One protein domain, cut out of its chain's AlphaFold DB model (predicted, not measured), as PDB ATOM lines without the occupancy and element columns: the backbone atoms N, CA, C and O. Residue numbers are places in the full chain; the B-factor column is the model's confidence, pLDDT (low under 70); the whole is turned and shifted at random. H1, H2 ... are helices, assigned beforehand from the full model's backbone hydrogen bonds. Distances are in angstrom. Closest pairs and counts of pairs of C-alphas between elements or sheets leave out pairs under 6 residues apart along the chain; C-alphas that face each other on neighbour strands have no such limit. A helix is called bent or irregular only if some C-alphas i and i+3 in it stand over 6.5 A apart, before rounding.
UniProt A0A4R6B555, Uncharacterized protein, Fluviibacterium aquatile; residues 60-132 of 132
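AT A GLANCE: This is residues 60 to 132 of the 132 residues of an uncharacterized protein of Fluviibacterium aquatile (UniProt A0A4R6B555). From its first residue the printed part sweeps in a wide arc, residues 60 to 76, round the beginning of one long straight helix, H2, and the short helix H1 then makes a corner with H2, like the foot of an L. H2 makes the long axis, and residues 97 to 132 stick out as a lone arm. The printed part has 73 residues, with two named helices in the order H1, H2 and no named strand; the class is all helix. The whole is extended, with a radius of gyration of the C-alphas of 21.8 A and spans of 70 by 28 by 22 A, the length made by H2.

IN THESE COORDINATES: Residues 60 to 76 hold no named element, and C-alpha 60 is at (220.487, 189.899, 305.806). H1 is residues 77 to 84, 10.5 A from first to last C-alpha, and C-alpha 77 is at (208.075, 189.185, 283.710). H2 is residues 90 to 130, 60.5 A long from first to last C-alpha, and C-alpha 130 is at (208.210, 134.564, 312.572). Neither helix is bent.

HOW THE PARTS SIT: H1 and H2 touch, with 4 pairs of C-alphas within 8 A. The closest C-alphas are those of Tyr 83 and Tyr 90, 5.6 A apart. H2 touches H1 with residues 90 to 94 alone. Their lines are about perpendicular, at 74 degrees. Residues 69 to 79 stand free, of which 77 to 79 belong to H1; so do residues 97 to 132, of which 97 to 130 belong to H2. In both helices every O i to N i+4 pair is within hydrogen-bond range.

THE WHOLE: The two C-alphas farthest apart are those of Gly 87 and Ser 132, 69.8 A. The printed part has no cut and ends at residue 132, the chain's last residue. The link from H1 to H2 is tight, with 5 residues. The mean pLDDT of the printed part is 73.3; 28 residues are under 70, among them residues 60 to 66 and 105 to 116.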
ATOM      1  N   GLN A  60     219.235 189.801 305.065       52.34
ATOM      2  CA  GLN A  60     220.487 189.899 305.806       52.34
ATOM      3  C   GLN A  60     221.618 189.290 304.969       52.34
ATOM      4  O   GLN A  60     221.610 188.093 304.669       52.34
ATOM      5  N   ASP A  61     222.591 190.120 304.587       48.97
ATOM      6  CA  ASP A  61     223.783 189.669 303.870       48.97
ATOM      7  C   ASP A  61     224.614 188.735 304.766       48.97
ATOM      8  O   ASP A  61     225.193 189.143 305.772       48.97
ATOM      9  N   VAL A  62     224.663 187.458 304.381       49.62
ATOM     10  CA  VAL A  62     225.556 186.447 304.955       49.62
ATOM     11  C   VAL A  62     226.518 186.018 303.855       49.62
ATOM     12  O   VAL A  62     226.097 185.424 302.859       49.62
ATOM     13  N   ASP A  63     227.805 186.314 304.036       45.59
ATOM     14  CA  ASP A  63     228.857 185.994 303.069       45.59
ATOM     15  C   ASP A  63     229.078 184.477 302.955       45.59
ATOM     16  O   ASP A  63     229.839 183.862 303.704       45.59
ATOM     17  N   VAL A  64     228.415 183.855 301.977       53.06
ATOM     18  CA  VAL A  64     228.658 182.460 301.592       53.06
ATOM     19  C   VAL A  64     229.704 182.421 300.476       53.06
ATOM     20  O   VAL A  64     229.489 182.935 299.379       53.06
ATOM     21  N   VAL A  65     230.835 181.771 300.760       57.84
ATOM     22  CA  VAL A  65     232.079 181.785 299.957       57.84
ATOM     23  C   VAL A  65     232.035 180.840 298.733       57.84
ATOM     24  O   VAL A  65     233.036 180.618 298.056       57.84
ATOM     25  N   GLU A  66     230.881 180.248 298.422       65.00
ATOM     26  CA  GLU A  66     230.760 179.251 297.354       65.00
ATOM     27  C   GLU A  66     230.932 179.861 295.948       65.00
ATOM     28  O   GLU A  66     230.467 180.965 295.641       65.00
ATOM     29  N   LYS A  67     231.615 179.128 295.057       76.56
ATOM     30  CA  LYS A  67     231.916 179.591 293.697       76.56
ATOM     31  C   LYS A  67     230.630 179.721 292.876       76.56
ATOM     32  O   LYS A  67     230.046 178.727 292.456       76.56
ATOM     33  N   LYS A  68     230.243 180.960 292.567       77.94
ATOM     34  CA  LYS A  68     229.079 181.270 291.721       77.94
ATOM     35  C   LYS A  68     229.238 180.658 290.322       77.94
ATOM     36  O   LYS A  68     230.223 180.924 289.631       77.94
ATOM     37  N   VAL A  69     228.244 179.880 289.896       84.94
ATOM     38  CA  VAL A  69     228.131 179.307 288.544       84.94
ATOM     39  C   VAL A  69     226.967 179.984 287.824       84.94
ATOM     40  O   VAL A  69     225.878 180.112 288.380       84.94
ATOM     41  N   GLN A  70     227.182 180.435 286.587       86.25
ATOM     42  CA  GLN A  70     226.116 181.044 285.793       86.25
ATOM     43  C   GLN A  70     225.175 179.968 285.240       86.25
ATOM     44  O   GLN A  70     225.589 179.128 284.443       86.25
ATOM     45  N   ILE A  71     223.892 180.066 285.588       83.06
ATOM     46  CA  ILE A  71     222.804 179.348 284.918       83.06
ATOM     47  C   ILE A  71     221.938 180.349 284.145       83.06
ATOM     48  O   ILE A  71     221.547 181.390 284.673       83.06
ATOM     49  N   THR A  72     221.643 180.056 282.880       89.12
ATOM     50  CA  THR A  72     220.798 180.918 282.040       89.12
ATOM     51  C   THR A  72     219.364 180.406 282.084       89.12
ATOM     52  O   THR A  72     219.010 179.472 281.369       89.12
ATOM     53  N   ILE A  73     218.534 181.034 282.918       88.12
ATOM     54  CA  ILE A  73     217.106 180.723 283.053       88.12
ATOM     55  C   ILE A  73     216.243 181.896 282.575       88.12
ATOM     56  O   ILE A  73     216.631 183.059 282.694       88.12
ATOM     57  N   ARG A  74     215.049 181.597 282.051       91.19
ATOM     58  CA  ARG A  74     213.991 182.598 281.849       91.19
ATOM     59  C   ARG A  74     213.014 182.507 283.017       91.19
ATOM     60  O   ARG A  74     212.621 181.412 283.396       91.19
ATOM     61  N   VAL A  75     212.634 183.659 283.561       89.69
ATOM     62  CA  VAL A  75     211.628 183.794 284.624       89.69
ATOM     63  C   VAL A  75     210.517 184.723 284.151       89.69
ATOM     64  O   VAL A  75     210.750 185.575 283.290       89.69
ATOM     65  N   ASP A  76     209.327 184.582 284.731       92.00
ATOM     66  CA  ASP A  76     208.175 185.420 284.401       92.00
ATOM     67  C   ASP A  76     208.468 186.912 284.576       92.00
ATOM     68  O   ASP A  76     209.129 187.342 285.527       92.00
ATOM     69  N   GLU A  77     207.884 187.732 283.701       89.62
ATOM     70  CA  GLU A  77     208.075 189.185 283.710       89.62
ATOM     71  C   GLU A  77     207.710 189.811 285.070       89.62
ATOM     72  O   GLU A  77     208.408 190.702 285.559       89.62
ATOM     73  N   THR A  78     206.651 189.322 285.726       89.00
ATOM     74  CA  THR A  78     206.245 189.807 287.055       89.00
ATOM     75  C   THR A  78     207.224 189.418 288.160       89.00
ATOM     76  O   THR A  78     207.427 190.212 289.075       89.00
ATOM     77  N   VAL A  79     207.873 188.254 288.058       87.12
ATOM     78  CA  VAL A  79     208.909 187.812 289.007       87.12
ATOM     79  C   VAL A  79     210.184 188.635 288.803       87.12
ATOM     80  O   VAL A  79     210.747 189.156 289.765       87.12
ATOM     81  N   ALA A  80     210.589 188.854 287.548       90.62
ATOM     82  CA  ALA A  80     211.717 189.723 287.216       90.62
ATOM     83  C   ALA A  80     211.505 191.169 287.700       90.62
ATOM     84  O   ALA A  80     212.429 191.768 288.250       90.62
ATOM     85  N   LYS A  81     210.300 191.732 287.524       89.19
ATOM     86  CA  LYS A  81     209.942 193.070 288.029       89.19
ATOM     87  C   LYS A  81     209.979 193.136 289.557       89.19
ATOM     88  O   LYS A  81     210.545 194.085 290.087       89.19
ATOM     89  N   PHE A  82     209.424 192.134 290.245       85.44
ATOM     90  CA  PHE A  82     209.406 192.057 291.709       85.44
ATOM     91  C   PHE A  82     210.819 192.109 292.305       85.44
ATOM     92  O   PHE A  82     211.117 193.019 293.073       85.44
ATOM     93  N   TYR A  83     211.715 191.210 291.887       86.19
ATOM     94  CA  TYR A  83     213.076 191.189 292.426       86.19
ATOM     95  C   TYR A  83     213.895 192.423 292.023       86.19
ATOM     96  O   TYR A  83     214.594 192.983 292.860       86.19
ATOM     97  N   ARG A  84     213.786 192.915 290.779       88.88
ATOM     98  CA  ARG A  84     214.503 194.139 290.360       88.88
ATOM     99  C   ARG A  84     214.070 195.385 291.139       88.88
ATOM    100  O   ARG A  84     214.893 196.272 291.344       88.88
ATOM    101  N   ALA A  85     212.813 195.456 291.582       86.62
ATOM    102  CA  ALA A  85     212.311 196.572 292.385       86.62
ATOM    103  C   ALA A  85     212.941 196.651 293.790       86.62
ATOM    104  O   ALA A  85     212.894 197.713 294.403       86.62
ATOM    105  N   MET A  86     213.575 195.575 294.275       80.81
ATOM    106  CA  MET A  86     214.333 195.554 295.538       80.81
ATOM    107  C   MET A  86     215.710 196.239 295.436       80.81
ATOM    108  O   MET A  86     216.428 196.322 296.428       80.81
ATOM    109  N   GLY A  87     216.099 196.718 294.248       82.06
ATOM    110  CA  GLY A  87     217.358 197.428 294.037       82.06
ATOM    111  C   GLY A  87     218.589 196.510 293.942       82.06
ATOM    112  O   GLY A  87     218.480 195.349 293.529       82.06
ATOM    113  N   PRO A  88     219.793 197.029 294.254       82.94
ATOM    114  CA  PRO A  88     221.032 196.256 294.233       82.94
ATOM    115  C   PRO A  88     220.971 194.989 295.104       82.94
ATOM    116  O   PRO A  88     220.231 194.903 296.083       82.94
ATOM    117  N   GLY A  89     221.742 193.968 294.723       79.81
ATOM    118  CA  GLY A  89     221.786 192.689 295.441       79.81
ATOM    119  C   GLY A  89     220.627 191.723 295.145       79.81
ATOM    120  O   GLY A  89     220.684 190.579 295.591       79.81
ATOM    121  N   TYR A  90     219.618 192.091 294.338       83.06
ATOM    122  CA  TYR A  90     218.479 191.201 294.040       83.06
ATOM    123  C   TYR A  90     218.882 189.810 293.508       83.06
ATOM    124  O   TYR A  90     218.213 188.821 293.795       83.06
ATOM    125  N   GLN A  91     219.992 189.709 292.767       83.62
ATOM    126  CA  GLN A  91     220.522 188.431 292.278       83.62
ATOM    127  C   GLN A  91     221.009 187.523 293.418       83.62
ATOM    128  O   GLN A  91     220.809 186.312 293.355       83.62
ATOM    129  N   ALA A  92     221.609 188.095 294.468       81.69
ATOM    130  CA  ALA A  92     222.012 187.354 295.659       81.69
ATOM    131  C   ALA A  92     220.782 186.864 296.440       81.69
ATOM    132  O   ALA A  92     220.739 185.693 296.812       81.69
ATOM    133  N   ARG A  93     219.741 187.703 296.570       79.25
ATOM    134  CA  ARG A  93     218.448 187.316 297.172       79.25
ATOM    135  C   ARG A  93     217.796 186.149 296.415       79.25
ATOM    136  O   ARG A  93     217.436 185.155 297.037       79.25
ATOM    137  N   ILE A  94     217.726 186.210 295.077       84.62
ATOM    138  CA  ILE A  94     217.236 185.095 294.238       84.62
ATOM    139  C   ILE A  94     218.058 183.823 294.483       84.62
ATOM    140  O   ILE A  94     217.487 182.760 294.720       84.62
ATOM    141  N   ASN A  95     219.392 183.922 294.460       85.56
ATOM    142  CA  ASN A  95     220.268 182.776 294.703       85.56
ATOM    143  C   ASN A  95     220.041 182.167 296.095       85.56
ATOM    144  O   ASN A  95     220.026 180.948 296.235       85.56
ATOM    145  N   ARG A  96     219.809 183.002 297.115       79.50
ATOM    146  CA  ARG A  96     219.519 182.559 298.481       79.50
ATOM    147  C   ARG A  96     218.187 181.806 298.566       79.50
ATOM    148  O   ARG A  96     218.176 180.716 299.128       79.50
ATOM    149  N   VAL A  97     217.109 182.317 297.959       81.88
ATOM    150  CA  VAL A  97     215.805 181.619 297.883       81.88
ATOM    151  C   VAL A  97     215.960 180.241 297.228       81.88
ATOM    152  O   VAL A  97     215.495 179.240 297.773       81.88
ATOM    153  N   LEU A  98     216.660 180.175 296.089       84.00
ATOM    154  CA  LEU A  98     216.910 178.920 295.370       84.00
ATOM    155  C   LEU A  98     217.762 177.938 296.193       84.00
ATOM    156  O   LEU A  98     217.446 176.750 296.234       84.00
ATOM    157  N   ALA A  99     218.794 178.425 296.888       76.31
ATOM    158  CA  ALA A  99     219.633 177.608 297.762       76.31
ATOM    159  C   ALA A  99     218.846 177.044 298.957       76.31
ATOM    160  O   ALA A  99     218.939 175.850 299.235       76.31
ATOM    161  N   THR A 100     218.025 177.858 299.629       71.19
ATOM    162  CA  THR A 100     217.168 177.400 300.738       71.19
ATOM    163  C   THR A 100     216.142 176.369 300.265       71.19
ATOM    164  O   THR A 100     215.955 175.350 300.929       71.19
ATOM    165  N   PHE A 101     215.526 176.568 299.094       75.12
ATOM    166  CA  PHE A 101     214.632 175.574 298.497       75.12
ATOM    167  C   PHE A 101     215.360 174.255 298.180       75.12
ATOM    168  O   PHE A 101     214.864 173.183 298.524       75.12
ATOM    169  N   ALA A 102     216.558 174.314 297.589       72.00
ATOM    170  CA  ALA A 102     217.362 173.124 297.306       72.00
ATOM    171  C   ALA A 102     217.746 172.365 298.590       72.00
ATOM    172  O   ALA A 102     217.551 171.153 298.666       72.00
ATOM    173  N   GLN A 103     218.207 173.076 299.626       68.50
ATOM    174  CA  GLN A 103     218.527 172.506 300.942       68.50
ATOM    175  C   GLN A 103     217.314 171.811 301.577       68.50
ATOM    176  O   GLN A 103     217.431 170.680 302.047       68.50
ATOM    177  N   MET A 104     216.138 172.445 301.529       70.38
ATOM    178  CA  MET A 104     214.881 171.868 302.014       70.38
ATOM    179  C   MET A 104     214.515 170.578 301.265       70.38
ATOM    180  O   MET A 104     214.152 169.586 301.895       70.38
ATOM    181  N   ARG A 105     214.638 170.557 299.930       65.62
ATOM    182  CA  ARG A 105     214.352 169.360 299.122       65.62
ATOM    183  C   ARG A 105     215.324 168.217 299.412       65.62
ATOM    184  O   ARG A 105     214.870 167.087 299.556       65.62
ATOM    185  N   ILE A 106     216.619 168.502 299.570       59.03
ATOM    186  CA  ILE A 106     217.625 167.505 299.975       59.03
ATOM    187  C   ILE A 106     217.284 166.936 301.360       59.03
ATOM    188  O   ILE A 106     217.224 165.722 301.528       59.03
ATOM    189  N   ALA A 107     216.976 167.792 302.339       59.19
ATOM    190  CA  ALA A 107     216.593 167.344 303.677       59.19
ATOM    191  C   ALA A 107     215.319 166.473 303.670       59.19
ATOM    192  O   ALA A 107     215.274 165.445 304.348       59.19
ATOM    193  N   GLN A 108     214.303 166.832 302.873       58.03
ATOM    194  CA  GLN A 108     213.088 166.022 302.704       58.03
ATOM    195  C   GLN A 108     213.390 164.636 302.105       58.03
ATOM    196  O   GLN A 108     212.864 163.644 302.611       58.03
ATOM    197  N   VAL A 109     214.250 164.554 301.079       51.19
ATOM    198  CA  VAL A 109     214.675 163.282 300.463       51.19
ATOM    199  C   VAL A 109     215.396 162.401 301.483       51.19
ATOM    200  O   VAL A 109     214.935 161.291 301.742       51.19
ATOM    201  N   ASN A 110     216.424 162.926 302.157       55.38
ATOM    202  CA  ASN A 110     217.162 162.196 303.195       55.38
ATOM    203  C   ASN A 110     216.224 161.668 304.303       55.38
ATOM    204  O   ASN A 110     216.376 160.548 304.789       55.38
ATOM    205  N   THR A 111     215.218 162.463 304.692       59.59
ATOM    206  CA  THR A 111     214.221 162.067 305.704       59.59
ATOM    207  C   THR A 111     213.315 160.933 305.211       59.59
ATOM    208  O   THR A 111     212.948 160.051 305.988       59.59
ATOM    209  N   ALA A 112     212.929 160.939 303.932       48.28
ATOM    210  CA  ALA A 112     212.120 159.876 303.338       48.28
ATOM    211  C   ALA A 112     212.911 158.562 303.222       48.28
ATOM    212  O   ALA A 112     212.403 157.507 303.601       48.28
ATOM    213  N   GLU A 113     214.168 158.631 302.781       58.50
ATOM    214  CA  GLU A 113     215.071 157.477 302.690       58.50
ATOM    215  C   GLU A 113     215.308 156.822 304.057       58.50
ATOM    216  O   GLU A 113     215.193 155.602 304.180       58.50
ATOM    217  N   ALA A 114     215.529 157.622 305.108       64.81
ATOM    218  CA  ALA A 114     215.681 157.122 306.475       64.81
ATOM    219  C   ALA A 114     214.437 156.361 306.977       64.81
ATOM    220  O   ALA A 114     214.568 155.306 307.597       64.81
ATOM    221  N   ARG A 115     213.222 156.843 306.666       62.28
ATOM    222  CA  ARG A 115     211.967 156.141 307.008       62.28
ATOM    223  C   ARG A 115     211.813 154.822 306.250       62.28
ATOM    224  O   ARG A 115     211.392 153.831 306.839       62.28
ATOM    225  N   ILE A 116     212.174 154.794 304.965       64.38
ATOM    226  CA  ILE A 116     212.147 153.570 304.145       64.38
ATOM    227  C   ILE A 116     213.148 152.539 304.681       64.38
ATOM    228  O   ILE A 116     212.844 151.347 304.705       64.38
ATOM    229  N   ALA A 117     214.329 152.978 305.126       76.06
ATOM    230  CA  ALA A 117     215.326 152.104 305.737       76.06
ATOM    231  C   ALA A 117     214.833 151.502 307.065       76.06
ATOM    232  O   ALA A 117     214.929 150.291 307.237       76.06
ATOM    233  N   ALA A 118     214.245 152.317 307.951       75.31
ATOM    234  CA  ALA A 118     213.673 151.847 309.215       75.31
ATOM    235  C   ALA A 118     212.572 150.793 308.995       75.31
ATOM    236  O   ALA A 118     212.656 149.697 309.541       75.31
ATOM    237  N   PHE A 119     211.609 151.072 308.107       70.94
ATOM    238  CA  PHE A 119     210.530 150.134 307.780       70.94
ATOM    239  C   PHE A 119     211.050 148.787 307.248       70.94
ATOM    240  O   PHE A 119     210.572 147.731 307.647       70.94
ATOM    241  N   ARG A 120     212.071 148.801 306.378       72.12
ATOM    242  CA  ARG A 120     212.690 147.566 305.858       72.12
ATOM    243  C   ARG A 120     213.379 146.737 306.940       72.12
ATOM    244  O   ARG A 120     213.434 145.520 306.804       72.12
ATOM    245  N   GLU A 121     213.925 147.381 307.965       74.38
ATOM    246  CA  GLU A 121     214.597 146.689 309.063       74.38
ATOM    247  C   GLU A 121     213.591 146.101 310.061       74.38
ATOM    248  O   GLU A 121     213.755 144.960 310.484       74.38
ATOM    249  N   GLU A 122     212.498 146.816 310.346       79.00
ATOM    250  CA  GLU A 122     211.359 146.287 311.111       79.00
ATOM    251  C   GLU A 122     210.734 145.059 310.428       79.00
ATOM    252  O   GLU A 122     210.484 144.050 311.085       79.00
ATOM    253  N   GLU A 123     210.522 145.107 309.108       66.19
ATOM    254  CA  GLU A 123     210.031 143.964 308.324       66.19
ATOM    255  C   GLU A 123     211.008 142.780 308.356       66.19
ATOM    256  O   GLU A 123     210.586 141.637 308.534       66.19
ATOM    257  N   ARG A 124     212.322 143.035 308.250       68.81
ATOM    258  CA  ARG A 124     213.349 141.987 308.356       68.81
ATOM    259  C   ARG A 124     213.282 141.290 309.717       68.81
ATOM    260  O   ARG A 124     213.231 140.066 309.763       68.81
ATOM    261  N   GLN A 125     213.209 142.064 310.800       75.44
ATOM    262  CA  GLN A 125     213.113 141.548 312.169       75.44
ATOM    263  C   GLN A 125     211.805 140.784 312.413       75.44
ATOM    264  O   GLN A 125     211.826 139.745 313.067       75.44
ATOM    265  N   ARG A 126     210.671 141.239 311.858       68.62
ATOM    266  CA  ARG A 126     209.393 140.501 311.911       68.62
ATOM    267  C   ARG A 126     209.510 139.128 311.255       68.62
ATOM    268  O   ARG A 126     209.166 138.135 311.883       68.62
ATOM    269  N   ILE A 127     210.042 139.077 310.033       67.31
ATOM    270  CA  ILE A 127     210.243 137.829 309.281       67.31
ATOM    271  C   ILE A 127     211.208 136.893 310.025       67.31
ATOM    272  O   ILE A 127     211.006 135.683 310.032       67.31
ATOM    273  N   GLU A 128     212.244 137.428 310.666       69.19
ATOM    274  CA  GLU A 128     213.233 136.643 311.413       69.19
ATOM    275  C   GLU A 128     212.662 136.079 312.730       69.19
ATOM    276  O   GLU A 128     212.959 134.941 313.083       69.19
ATOM    277  N   ILE A 129     211.766 136.816 313.402       72.25
ATOM    278  CA  ILE A 129     211.007 136.350 314.577       72.25
ATOM    279  C   ILE A 129     209.931 135.319 314.190       72.25
ATOM    280  O   ILE A 129     209.681 134.390 314.948       72.25
ATOM    281  N   GLU A 130     209.287 135.461 313.029       65.38
ATOM    282  CA  GLU A 130     208.210 134.564 312.572       65.38
ATOM    283  C   GLU A 130     208.724 133.223 312.004       65.38
ATOM    284  O   GLU A 130     207.959 132.269 311.879       65.38
ATOM    285  N   ASN A 131     210.025 133.122 311.698       64.81
ATOM    286  CA  ASN A 131     210.687 131.896 311.228       64.81
ATOM    287  C   ASN A 131     211.571 131.211 312.303       64.81
ATOM    288  O   ASN A 131     212.407 130.372 311.949       64.81
ATOM    289  N   SER A 132     211.410 131.558 313.589       54.81
ATOM    290  CA  SER A 132     212.153 130.999 314.739       54.81
ATOM    291  C   SER A 132     211.240 130.260 315.720       54.81
ATOM    292  O   SER A 132     211.615 129.130 316.105       54.81
TER     293      SER A 132